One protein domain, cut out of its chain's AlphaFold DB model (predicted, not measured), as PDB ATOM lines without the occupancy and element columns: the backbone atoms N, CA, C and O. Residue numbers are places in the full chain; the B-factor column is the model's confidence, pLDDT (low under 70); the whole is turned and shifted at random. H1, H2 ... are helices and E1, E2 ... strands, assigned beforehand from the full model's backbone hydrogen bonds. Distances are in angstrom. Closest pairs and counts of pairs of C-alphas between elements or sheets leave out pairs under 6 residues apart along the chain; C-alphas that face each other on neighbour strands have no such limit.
ATOM      1  N   ILE A  15     -34.433  40.911  44.579       93.25
ATOM      2  CA  ILE A  15     -34.603  40.544  45.987       93.25
ATOM      3  C   ILE A  15     -33.257  40.089  46.549       93.25
ATOM      4  O   ILE A  15     -32.752  39.034  46.163       93.25
ATOM      5  N   PHE A  16     -32.701  40.852  47.489       93.38
ATOM      6  CA  PHE A  16     -31.467  40.499  48.190       93.38
ATOM      7  C   PHE A  16     -31.682  39.374  49.208       93.38
ATOM      8  O   PHE A  16     -32.718  39.292  49.873       93.38
ATOM      9  N   ILE A  17     -30.681  38.506  49.349       91.38
ATOM     10  CA  ILE A  17     -30.652  37.477  50.389       91.38
ATOM     11  C   ILE A  17     -30.220  38.131  51.705       91.38
ATOM     12  O   ILE A  17     -29.112  38.656  51.822       91.38
ATOM     13  N   LYS A  18     -31.103  38.103  52.711       89.62
ATOM     14  CA  LYS A  18     -30.849  38.710  54.026       89.62
ATOM     15  C   LYS A  18     -29.546  38.171  54.627       89.62
ATOM     16  O   LYS A  18     -29.327  36.964  54.664       89.62
ATOM     17  N   GLY A  19     -28.692  39.075  55.108       88.19
ATOM     18  CA  GLY A  19     -27.418  38.723  55.743       88.19
ATOM     19  C   GLY A  19     -26.309  38.292  54.776       88.19
ATOM     20  O   GLY A  19     -25.243  37.890  55.235       88.19
ATOM     21  N   GLN A  20     -26.514  38.370  53.454       89.25
ATOM     22  CA  GLN A  20     -25.489  38.025  52.468       89.25
ATOM     23  C   GLN A  20     -25.215  39.191  51.514       89.25
ATOM     24  O   GLN A  20     -26.056  39.579  50.706       89.25
ATOM     25  N   LYS A  21     -24.000  39.741  51.606       90.75
ATOM     26  CA  LYS A  21     -23.549  40.866  50.779       90.75
ATOM     27  C   LYS A  21     -23.543  40.484  49.296       90.75
ATOM     28  O   LYS A  21     -23.058  39.409  48.942       90.75
ATOM     29  N   ASN A  22     -24.046  41.386  48.450       92.69
ATOM     30  CA  ASN A  22     -24.054  41.271  46.986       92.69
ATOM     31  C   ASN A  22     -24.639  39.942  46.473       92.69
ATOM     32  O   ASN A  22     -24.203  39.422  45.443       92.69
ATOM     33  N   LEU A  23     -25.609  39.376  47.200       94.56
ATOM     34  CA  LEU A  23     -26.303  38.163  46.795       94.56
ATOM     35  C   LEU A  23     -27.798  38.412  46.663       94.56
ATOM     36  O   LEU A  23     -28.442  38.928  47.578       94.56
ATOM     37  N   ILE A  24     -28.347  37.980  45.536       95.06
ATOM     38  CA  ILE A  24     -29.769  38.084  45.232       95.06
ATOM     39  C   ILE A  24     -30.385  36.707  44.974       95.06
ATOM     40  O   ILE A  24     -29.690  35.728  44.679       95.06
ATOM     41  N   LYS A  25     -31.716  36.632  45.075       94.62
ATOM     42  CA  LYS A  25     -32.485  35.491  44.567       94.62
ATOM     43  C   LYS A  25     -32.213  35.305  43.075       94.62
ATOM     44  O   LYS A  25     -31.862  36.250  42.370       94.62
ATOM     45  N   ASP A  26     -32.381  34.077  42.604       94.69
ATOM     46  CA  ASP A  26     -32.213  33.780  41.183       94.69
ATOM     47  C   ASP A  26     -33.214  34.566  40.347       94.69
ATOM     48  O   ASP A  26     -34.391  34.675  40.695       94.69
ATOM     49  N   VAL A  27     -32.729  35.082  39.229       94.81
ATOM     50  CA  VAL A  27     -33.502  35.882  38.289       94.81
ATOM     51  C   VAL A  27     -33.212  35.414  36.874       94.81
ATOM     52  O   VAL A  27     -32.136  34.878  36.595       94.81
ATOM     53  N   ARG A  28     -34.192  35.597  35.992       94.69
ATOM     54  CA  ARG A  28     -34.050  35.330  34.562       94.69
ATOM     55  C   ARG A  28     -33.820  36.627  33.792       94.69
ATOM     56  O   ARG A  28     -34.270  37.692  34.225       94.69
ATOM     57  N   GLY A  29     -33.090  36.519  32.690       92.75
ATOM     58  CA  GLY A  29     -32.950  37.567  31.691       92.75
ATOM     59  C   GLY A  29     -34.226  37.734  30.873       92.75
ATOM     60  O   GLY A  29     -35.200  37.001  31.047       92.75
ATOM     61  N   GLN A  30     -34.212  38.715  29.971       91.12
ATOM     62  CA  GLN A  30     -35.305  38.924  29.014       91.12
ATOM     63  C   GLN A  30     -35.445  37.748  28.037       91.12
ATOM     64  O   GLN A  30     -36.548  37.428  27.618       91.12
ATOM     65  N   ASP A  31     -34.341  37.062  27.756       93.00
ATOM     66  CA  ASP A  31     -34.254  35.829  26.968       93.00
ATOM     67  C   ASP A  31     -34.774  34.579  27.708       93.00
ATOM     68  O   ASP A  31     -34.697  33.463  27.198       93.00
ATOM     69  N   GLY A  32     -35.257  34.733  28.946       92.50
ATOM     70  CA  GLY A  32     -35.730  33.632  29.782       92.50
ATOM     71  C   GLY A  32     -34.620  32.770  30.396       92.50
ATOM     72  O   GLY A  32     -34.933  31.879  31.195       92.50
ATOM     73  N   ARG A  33     -33.339  33.036  30.106       93.75
ATOM     74  CA  ARG A  33     -32.210  32.284  30.675       93.75
ATOM     75  C   ARG A  33     -31.936  32.720  32.107       93.75
ATOM     76  O   ARG A  33     -32.128  33.875  32.485       93.75
ATOM     77  N   TRP A  34     -31.468  31.797  32.939       95.19
ATOM     78  CA  TRP A  34     -31.057  32.112  34.304       95.19
ATOM     79  C   TRP A  34     -29.782  32.950  34.305       95.19
ATOM     80  O   TRP A  34     -28.786  32.572  33.688       95.19
ATOM     81  N   LEU A  35     -29.789  34.058  35.044       94.75
ATOM     82  CA  LEU A  35     -28.630  34.939  35.154       94.75
ATOM     83  C   LEU A  35     -27.675  34.459  36.249       94.75
ATOM     84  O   LEU A  35     -28.094  34.005  37.316       94.75
ATOM     85  N   THR A  36     -26.373  34.608  36.009       94.50
ATOM     86  CA  THR A  36     -25.317  34.323  36.999       94.50
ATOM     87  C   THR A  36     -25.077  35.498  37.950       94.50
ATOM     88  O   THR A  36     -24.692  35.332  39.112       94.50
ATOM     89  N   SER A  37     -25.308  36.712  37.455       95.19
ATOM     90  CA  SER A  37     -25.196  37.961  38.198       95.19
ATOM     91  C   SER A  37     -25.961  39.081  37.500       95.19
ATOM     92  O   SER A  37     -26.310  38.963  36.329       95.19
ATOM     93  N   VAL A  38     -26.196  40.168  38.225       95.38
ATOM     94  CA  VAL A  38     -26.720  41.438  37.714       95.38
ATOM     95  C   VAL A  38     -25.929  42.585  38.330       95.38
ATOM     96  O   VAL A  38     -25.434  42.458  39.450       95.38
ATOM     97  N   THR A  39     -25.820  43.709  37.631       95.06
ATOM     98  CA  THR A  39     -25.233  44.932  38.191       95.06
ATOM     99  C   THR A  39     -26.351  45.818  38.730       95.06
ATOM    100  O   THR A  39     -27.283  46.146  38.000       95.06
ATOM    101  N   ILE A  40     -26.273  46.177  40.011       92.69
ATOM    102  CA  ILE A  40     -27.236  47.042  40.706       92.69
ATOM    103  C   ILE A  40     -26.431  48.201  41.280       92.69
ATOM    104  O   ILE A  40     -25.516  47.965  42.062       92.69
ATOM    105  N   ASP A  41     -26.730  49.426  40.849       90.56
ATOM    106  CA  ASP A  41     -26.044  50.646  41.300       90.56
ATOM    107  C   ASP A  41     -24.506  50.553  41.194       90.56
ATOM    108  O   ASP A  41     -23.767  50.893  42.113       90.56
ATOM    109  N   GLY A  42     -24.011  50.010  40.073       91.38
ATOM    110  CA  GLY A  42     -22.575  49.804  39.823       91.38
ATOM    111  C   GLY A  42     -21.956  48.598  40.544       91.38
ATOM    112  O   GLY A  42     -20.801  48.262  40.297       91.38
ATOM    113  N   VAL A  43     -22.716  47.892  41.386       92.38
ATOM    114  CA  VAL A  43     -22.240  46.731  42.147       92.38
ATOM    115  C   VAL A  43     -22.704  45.426  41.504       92.38
ATOM    116  O   VAL A  43     -23.901  45.167  41.354       92.38
ATOM    117  N   LYS A  44     -21.750  44.547  41.174       95.44
ATOM    118  CA  LYS A  44     -22.044  43.187  40.704       95.44
ATOM    119  C   LYS A  44     -22.619  42.344  41.843       95.44
ATOM    120  O   LYS A  44     -21.949  42.083  42.841       95.44
ATOM    121  N   CYS A  45     -23.849  41.882  41.662       95.50
ATOM    122  CA  CYS A  45     -24.566  41.010  42.582       95.50
ATOM    123  C   CYS A  45     -24.745  39.629  41.950       95.50
ATOM    124  O   CYS A  45     -25.325  39.509  40.873       95.50
ATOM    125  N   HIS A  46     -24.267  38.577  42.610       95.62
ATOM    126  CA  HIS A  46     -24.432  37.208  42.121       95.62
ATOM    127  C   HIS A  46     -25.820  36.658  42.460       95.62
ATOM    128  O   HIS A  46     -26.418  37.026  43.474       95.62
ATOM    129  N   THR A  47     -26.322  35.741  41.637       95.12
ATOM    130  CA  THR A  47     -27.509  34.953  41.985       95.12
ATOM    131  C   THR A  47     -27.127  33.808  42.923       95.12
ATOM    132  O   THR A  47     -26.028  33.248  42.847       95.12
ATOM    133  N   GLN A  48     -28.018  33.457  43.852       93.81
ATOM    134  CA  GLN A  48     -27.788  32.379  44.824       93.81
ATOM    135  C   GLN A  48     -27.431  31.036  44.160       93.81
ATOM    136  O   GLN A  48     -26.527  30.344  44.626       93.81
ATOM    137  N   GLY A  49     -28.088  30.685  43.051       93.88
ATOM    138  CA  GLY A  49     -27.846  29.466  42.296       93.88
ATOM    139  C   GLY A  49     -26.458  29.464  41.685       93.88
ATOM    140  O   GLY A  49     -25.744  28.471  41.803       93.88
ATOM    141  N   TYR A  50     -26.033  30.592  41.114       93.50
ATOM    142  CA  TYR A  50     -24.686  30.712  40.572       93.50
ATOM    143  C   TYR A  50     -23.617  30.667  41.661       93.50
ATOM    144  O   TYR A  50     -22.564  30.063  41.469       93.50
ATOM    145  N   ARG A  51     -23.876  31.233  42.844       91.69
ATOM    146  CA  ARG A  51     -22.955  31.112  43.984       91.69
ATOM    147  C   ARG A  51     -22.781  29.659  44.435       91.69
ATOM    148  O   ARG A  51     -21.664  29.258  44.747       91.69
ATOM    149  N   MET A  52     -23.854  28.868  44.454       91.12
ATOM    150  CA  MET A  52     -23.779  27.431  44.756       91.12
ATOM    151  C   MET A  52     -23.021  26.668  43.665       91.12
ATOM    152  O   MET A  52     -22.093  25.921  43.963       91.12
ATOM    153  N   TYR A  53     -23.376  26.910  42.404       90.69
ATOM    154  CA  TYR A  53     -22.763  26.284  41.237       90.69
ATOM    155  C   TYR A  53     -21.261  26.588  41.127       90.69
ATOM    156  O   TYR A  53     -20.450  25.675  41.026       90.69
ATOM    157  N   SER A  54     -20.863  27.855  41.248       86.31
ATOM    158  CA  SER A  54     -19.450  28.263  41.221       86.31
ATOM    159  C   SER A  54     -18.644  27.678  42.384       86.31
ATOM    160  O   SER A  54     -17.496  27.280  42.195       86.31
ATOM    161  N   ALA A  55     -19.237  27.563  43.578       85.12
ATOM    162  CA  ALA A  55     -18.595  26.889  44.703       85.12
ATOM    163  C   ALA A  55     -18.400  25.386  44.445       85.12
ATOM    164  O   ALA A  55     -17.379  24.835  44.849       85.12
ATOM    165  N   MET A  56     -19.352  24.737  43.768       85.50
ATOM    166  CA  MET A  56     -19.257  23.337  43.357       85.50
ATOM    167  C   MET A  56     -18.162  23.141  42.301       85.50
ATOM    168  O   MET A  56     -17.264  22.331  42.512       85.50
ATOM    169  N   ILE A  57     -18.157  23.943  41.231       81.88
ATOM    170  CA  ILE A  57     -17.122  23.881  40.186       81.88
ATOM    171  C   ILE A  57     -15.724  24.106  40.762       81.88
ATOM    172  O   ILE A  57     -14.798  23.359  40.452       81.88
ATOM    173  N   GLY A  58     -15.566  25.113  41.628       76.38
ATOM    174  CA  GLY A  58     -14.276  25.429  42.241       76.38
ATOM    175  C   GLY A  58     -13.697  24.279  43.071       76.38
ATOM    176  O   GLY A  58     -12.485  24.211  43.245       76.38
ATOM    177  N   ARG A  59     -14.538  23.354  43.555       75.44
ATOM    178  CA  ARG A  59     -14.108  22.125  44.239       75.44
ATOM    179  C   ARG A  59     -13.737  20.994  43.274       75.44
ATOM    180  O   ARG A  59     -13.079  20.064  43.707       75.44
ATOM    181  N   CYS A  60     -14.150  21.039  42.010       71.62
ATOM    182  CA  CYS A  60     -13.882  19.976  41.031       71.62
ATOM    183  C   CYS A  60     -12.711  20.307  40.092       71.62
ATOM    184  O   CYS A  60     -12.071  19.404  39.561       71.62
ATOM    185  N   HIS A  61     -12.406  21.592  39.884       64.81
ATOM    186  CA  HIS A  61     -11.315  22.018  39.006       64.81
ATOM    187  C   HIS A  61     -10.087  22.468  39.798       64.81
ATOM    188  O   HIS A  61     -10.078  23.528  40.431       64.81
ATOM    189  N   LYS A  62      -8.997  21.695  39.685       53.59
ATOM    190  CA  LYS A  62      -7.652  22.158  40.053       53.59
ATOM    191  C   LYS A  62      -7.339  23.399  39.209       53.59
ATOM    192  O   LYS A  62      -7.364  23.316  37.989       53.59
ATOM    193  N   GLY A  63      -7.088  24.545  39.846       50.41
ATOM    194  CA  GLY A  63      -6.764  25.794  39.137       50.41
ATOM    195  C   GLY A  63      -7.766  26.939  39.314       50.41
ATOM    196  O   GLY A  63      -7.420  28.077  39.016       50.41
ATOM    197  N   TRP A  64      -8.975  26.700  39.841       48.25
ATOM    198  CA  TRP A  64      -9.968  27.772  39.991       48.25
ATOM    199  C   TRP A  64      -9.918  28.430  41.383       48.25
ATOM    200  O   TRP A  64     -10.381  27.893  42.392       48.25
ATOM    201  N   GLY A  65      -9.413  29.666  41.426       55.72
ATOM    202  CA  GLY A  65      -9.551  30.576  42.567       55.72
ATOM    203  C   GLY A  65      -8.886  30.076  43.855       55.72
ATOM    204  O   GLY A  65      -7.792  29.525  43.849       55.72
ATOM    205  N   ARG A  66      -9.541  30.265  45.007       54.09
ATOM    206  CA  ARG A  66      -8.956  29.947  46.329       54.09
ATOM    207  C   ARG A  66      -8.752  28.449  46.618       54.09
ATOM    208  O   ARG A  66      -8.203  28.106  47.662       54.09
ATOM    209  N   PHE A  67      -9.229  27.558  45.747       51.12
ATOM    210  CA  PHE A  67      -9.211  26.104  45.962       51.12
ATOM    211  C   PHE A  67      -7.975  25.410  45.377       51.12
ATOM    212  O   PHE A  67      -7.754  24.234  45.651       51.12
ATOM    213  N   ILE A  68      -7.113  26.158  44.675       51.66
ATOM    214  CA  ILE A  68      -5.859  25.691  44.057       51.66
ATOM    215  C   ILE A  68      -4.970  24.886  45.025       51.66
ATOM    216  O   ILE A  68      -4.278  23.967  44.600       51.66
ATOM    217  N   LYS A  69      -4.999  25.196  46.327       50.38
ATOM    218  CA  LYS A  69      -4.092  24.614  47.334       50.38
ATOM    219  C   LYS A  69      -4.711  23.501  48.198       50.38
ATOM    220  O   LYS A  69      -4.068  23.038  49.135       50.38
ATOM    221  N   GLN A  70      -5.954  23.075  47.947       55.19
ATOM    222  CA  GLN A  70      -6.667  22.165  48.858       55.19
ATOM    223  C   GLN A  70      -6.601  20.698  48.403       55.19
ATOM    224  O   GLN A  70      -7.366  20.260  47.546       55.19
ATOM    225  N   LYS A  71      -5.725  19.906  49.042       56.00
ATOM    226  CA  LYS A  71      -5.535  18.464  48.768       56.00
ATOM    227  C   LYS A  71      -6.826  17.636  48.909       56.00
ATOM    228  O   LYS A  71      -6.986  16.646  48.205       56.00
ATOM    229  N   ALA A  72      -7.759  18.075  49.760       56.16
ATOM    230  CA  ALA A  72      -9.046  17.416  50.012       56.16
ATOM    231  C   ALA A  72      -9.967  17.296  48.778       56.16
ATOM    232  O   ALA A  72     -10.929  16.540  48.822       56.16
ATOM    233  N   TYR A  73      -9.682  18.025  47.696       55.59
ATOM    234  CA  TYR A  73     -10.497  18.048  46.478       55.59
ATOM    235  C   TYR A  73      -9.805  17.420  45.258       55.59
ATOM    236  O   TYR A  73     -10.274  17.554  44.132       55.59
ATOM    237  N   SER A  74      -8.667  16.747  45.453       57.66
ATOM    238  CA  SER A  74      -7.807  16.287  44.350       57.66
ATOM    239  C   SER A  74      -8.427  15.231  43.422       57.66
ATOM    240  O   SER A  74      -7.952  15.071  42.295       57.66
ATOM    241  N   ASP A  75      -9.465  14.549  43.897       62.16
ATOM    242  CA  ASP A  75     -10.168  13.413  43.302       62.16
ATOM    243  C   ASP A  75     -11.679  13.662  43.130       62.16
ATOM    244  O   ASP A  75     -12.425  12.751  42.763       62.16
ATOM    245  N   VAL A  76     -12.138  14.895  43.373       59.44
ATOM    246  CA  VAL A  76     -13.545  15.276  43.245       59.44
ATOM    247  C   VAL A  76     -13.871  15.622  41.793       59.44
ATOM    248  O   VAL A  76     -13.180  16.419  41.165       59.44
ATOM    249  N   LYS A  77     -14.940  15.026  41.253       69.06
ATOM    250  CA  LYS A  77     -15.378  15.208  39.857       69.06
ATOM    251  C   LYS A  77     -16.753  15.869  39.789       69.06
ATOM    252  O   LYS A  77     -17.505  15.862  40.760       69.06
ATOM    253  N   MET A  78     -17.103  16.437  38.641       69.62
ATOM    254  CA  MET A  78     -18.450  16.946  38.375       69.62
ATOM    255  C   MET A  78     -19.041  16.241  37.160       69.62
ATOM    256  O   MET A  78     -18.305  15.811  36.275       69.62
ATOM    257  N   PHE A  79     -20.364  16.126  37.120       69.69
ATOM    258  CA  PHE A  79     -21.087  15.651  35.954       69.69
ATOM    259  C   PHE A  79     -20.764  16.529  34.742       69.69
ATOM    260  O   PHE A  79     -20.846  17.756  34.822       69.69
ATOM    261  N   VAL A  80     -20.387  15.896  33.630       63.31
ATOM    262  CA  VAL A  80     -19.817  16.582  32.460       63.31
ATOM    263  C   VAL A  80     -20.741  17.665  31.907       63.31
ATOM    264  O   VAL A  80     -20.286  18.748  31.547       63.31
ATOM    265  N   GLU A  81     -22.055  17.440  31.932       70.44
ATOM    266  CA  GLU A  81     -23.016  18.424  31.438       70.44
ATOM    267  C   GLU A  81     -23.074  19.688  32.292       70.44
ATOM    268  O   GLU A  81     -23.406  20.755  31.786       70.44
ATOM    269  N   TRP A  82     -22.745  19.590  33.581       75.69
ATOM    270  CA  TRP A  82     -22.642  20.747  34.461       75.69
ATOM    271  C   TRP A  82     -21.308  21.473  34.299       75.69
ATOM    272  O   TRP A  82     -21.190  22.581  34.803       75.69
ATOM    273  N   MET A  83     -20.309  20.910  33.613       66.81
ATOM    274  CA  MET A  83     -19.000  21.551  33.402       66.81
ATOM    275  C   MET A  83     -18.981  22.517  32.204       66.81
ATOM    276  O   MET A  83     -18.035  23.286  32.064       66.81
ATOM    277  N   GLN A  84     -20.018  22.507  31.361       62.22
ATOM    278  CA  GLN A  84     -20.109  23.303  30.129       62.22
ATOM    279  C   GLN A  84     -20.468  24.779  30.401       62.22
ATOM    280  O   GLN A  84     -21.576  25.206  30.101       62.22
ATOM    281  N   GLU A  85     -19.564  25.559  30.999       65.75
ATOM    282  CA  GLU A  85     -19.692  27.018  31.215       65.75
ATOM    283  C   GLU A  85     -21.129  27.516  31.536       65.75
ATOM    284  O   GLU A  85     -21.732  27.132  32.541       65.75
ATOM    285  N   MET A  86     -21.695  28.399  30.702       68.12
ATOM    286  CA  MET A  86     -23.010  29.011  30.919       68.12
ATOM    287  C   MET A  86     -24.173  28.032  30.715       68.12
ATOM    288  O   MET A  86     -25.206  28.192  31.369       68.12
ATOM    289  N   ASP A  87     -24.023  27.013  29.868       80.06
ATOM    290  CA  ASP A  87     -25.048  25.984  29.644       80.06
ATOM    291  C   ASP A  87     -25.101  24.971  30.791       80.06
ATOM    292  O   ASP A  87     -26.182  24.554  31.216       80.06
ATOM    293  N   GLY A  88     -23.949  24.655  31.380       82.94
ATOM    294  CA  GLY A  88     -23.836  23.847  32.586       82.94
ATOM    295  C   GLY A  88     -24.533  24.507  33.767       82.94
ATOM    296  O   GLY A  88     -25.270  23.840  34.498       82.94
ATOM    297  N   PHE A  89     -24.412  25.834  33.895       89.69
ATOM    298  CA  PHE A  89     -25.190  26.581  34.879       89.69
ATOM    299  C   PHE A  89     -26.699  26.457  34.632       89.69
ATOM    300  O   PHE A  89     -27.430  26.182  35.586       89.69
ATOM    301  N   GLN A  90     -27.173  26.609  33.385       92.75
ATOM    302  CA  GLN A  90     -28.605  26.470  33.066       92.75
ATOM    303  C   GLN A  90     -29.139  25.083  33.441       92.75
ATOM    304  O   GLN A  90     -30.205  24.974  34.060       92.75
ATOM    305  N   LYS A  91     -28.399  24.022  33.102       90.56
ATOM    306  CA  LYS A  91     -28.762  22.638  33.434       90.56
ATOM    307  C   LYS A  91     -28.799  22.427  34.948       90.56
ATOM    308  O   LYS A  91     -29.797  21.924  35.466       90.56
ATOM    309  N   PHE A  92     -27.775  22.892  35.667       92.06
ATOM    310  CA  PHE A  92     -27.717  22.809  37.126       92.06
ATOM    311  C   PHE A  92     -28.904  23.507  37.789       92.06
ATOM    312  O   PHE A  92     -29.600  22.890  38.589       92.06
ATOM    313  N   VAL A  93     -29.177  24.777  37.469       93.81
ATOM    314  CA  VAL A  93     -30.262  25.520  38.131       93.81
ATOM    315  C   VAL A  93     -31.634  24.947  37.772       93.81
ATOM    316  O   VAL A  93     -32.522  24.901  38.621       93.81
ATOM    317  N   THR A  94     -31.816  24.448  36.549       93.81
ATOM    318  CA  THR A  94     -33.056  23.777  36.131       93.81
ATOM    319  C   THR A  94     -33.291  22.496  36.928       93.81
ATOM    320  O   THR A  94     -34.397  22.282  37.423       93.81
ATOM    321  N   TRP A  95     -32.252  21.681  37.115       94.69
ATOM    322  CA  TRP A  95     -32.300  20.512  37.991       94.69
ATOM    323  C   TRP A  95     -32.532  20.909  39.457       94.69
ATOM    324  O   TRP A  95     -33.438  20.374  40.097       94.69
ATOM    325  N   ALA A  96     -31.785  21.888  39.973       94.50
ATOM    326  CA  ALA A  96     -31.824  22.324  41.369       94.50
ATOM    327  C   ALA A  96     -33.203  22.865  41.771       94.50
ATOM    328  O   ALA A  96     -33.663  22.612  42.880       94.50
ATOM    329  N   ASN A  97     -33.909  23.540  40.858       94.06
ATOM    330  CA  ASN A  97     -35.282  24.009  41.080       94.06
ATOM    331  C   ASN A  97     -36.281  22.890  41.399       94.06
ATOM    332  O   ASN A  97     -37.296  23.158  42.035       94.06
ATOM    333  N   LYS A  98     -35.993  21.653  40.984       93.81
ATOM    334  CA  LYS A  98     -36.820  20.478  41.282       93.81
ATOM    335  C   LYS A  98     -36.444  19.826  42.617       93.81
ATOM    336  O   LYS A  98     -37.165  18.956  43.096       93.81
ATOM    337  N   GLN A  99     -35.332  20.237  43.228       94.06
ATOM    338  CA  GLN A  99     -34.801  19.608  44.430       94.06
ATOM    339  C   GLN A  99     -35.363  20.220  45.708       94.06
ATOM    340  O   GLN A  99     -35.453  21.438  45.894       94.06
ATOM    341  N   LYS A 100     -35.669  19.347  46.664       93.50
ATOM    342  CA  LYS A 100     -36.118  19.749  47.994       93.50
ATOM    343  C   LYS A 100     -34.968  20.398  48.760       93.50
ATOM    344  O   LYS A 100     -33.935  19.780  48.962       93.50
ATOM    345  N   GLY A 101     -35.163  21.639  49.208       91.88
ATOM    346  CA  GLY A 101     -34.152  22.387  49.970       91.88
ATOM    347  C   GLY A 101     -33.437  23.473  49.170       91.88
ATOM    348  O   GLY A 101     -32.897  24.411  49.764       91.88
ATOM    349  N   TYR A 102     -33.507  23.431  47.837       94.31
ATOM    350  CA  TYR A 102     -32.978  24.511  47.015       94.31
ATOM    351  C   TYR A 102     -33.650  25.843  47.384       94.31
ATOM    352  O   TYR A 102     -34.864  25.912  47.589       94.31
ATOM    353  N   ARG A 103     -32.845  26.906  47.529       87.81
ATOM    354  CA  ARG A 103     -33.270  28.254  47.979       87.81
ATOM    355  C   ARG A 103     -33.828  28.338  49.409       87.81
ATOM    356  O   ARG A 103     -34.353  29.381  49.789       87.81
ATOM    357  N   LYS A 104     -33.683  27.286  50.225       89.81
ATOM    358  CA  LYS A 104     -34.078  27.274  51.651       89.81
ATOM    359  C   LYS A 104     -32.894  27.462  52.608       89.81
ATOM    360  O   LYS A 104     -32.994  27.130  53.784       89.81
ATOM    361  N   GLY A 105     -31.764  27.960  52.099       87.19
ATOM    362  CA  GLY A 105     -30.509  28.069  52.853       87.19
ATOM    363  C   GLY A 105     -29.763  26.741  53.021       87.19
ATOM    364  O   GLY A 105     -28.875  26.651  53.860       87.19
TER     365      GLY A 105
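Overview. This is residues 15 to 105 of the 245 residues of an uncharacterized protein of Undibacterium sp. YM2 (UniProt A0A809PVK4). Little here is regular structure: the small hairpin E1 and E2 runs straight into H1, H2 crosses H1 near its beginning, and residues 61 to 84 loop from H1's far end back to H2. The 91 printed residues, under half in named elements, hold two antiparallel strands, then two helices: a mixed class. The whole is compact, radius of gyration of the C-alphas 14.0 A, spanning 37 by 25 by 24 A.

Along the chain. Find C-alpha 37 at (-25.196, 37.961, 38.198); E1 runs from there to residue 40, 9.6 A. E2 is residues 43 to 47, 12.9 A; H1, residues 48 to 60, 19.0 A. H2, residues 85 to 96, 16.5 A, ends at (-31.824, 22.324, 41.369).

Arrangement. In the hairpin E1 and E2, N 38 and O 45 are 2.9 A apart, within hydrogen-bond range; residues 23 to 24 pair parallel with 46 to 47 of E2. Residues 49 to 53 of H1 alone touch 89 to 93 of H2, closest at C-alphas of Gly 49 and Val 93, 6.2 A, a steep tilt of 65 degrees, opposite ways. H2 is apart from both strands. In H1 and H2 every O i to N i+4 pair is within range.

Size, cuts and confidence. C-alphas of Gln 30 and Lys 71 are farthest apart, 41.2 A. The printed part has no cut; H1 to H2 is a long link. Look for pLDDT under 70 at residues 61 to 80 and 83 to 86.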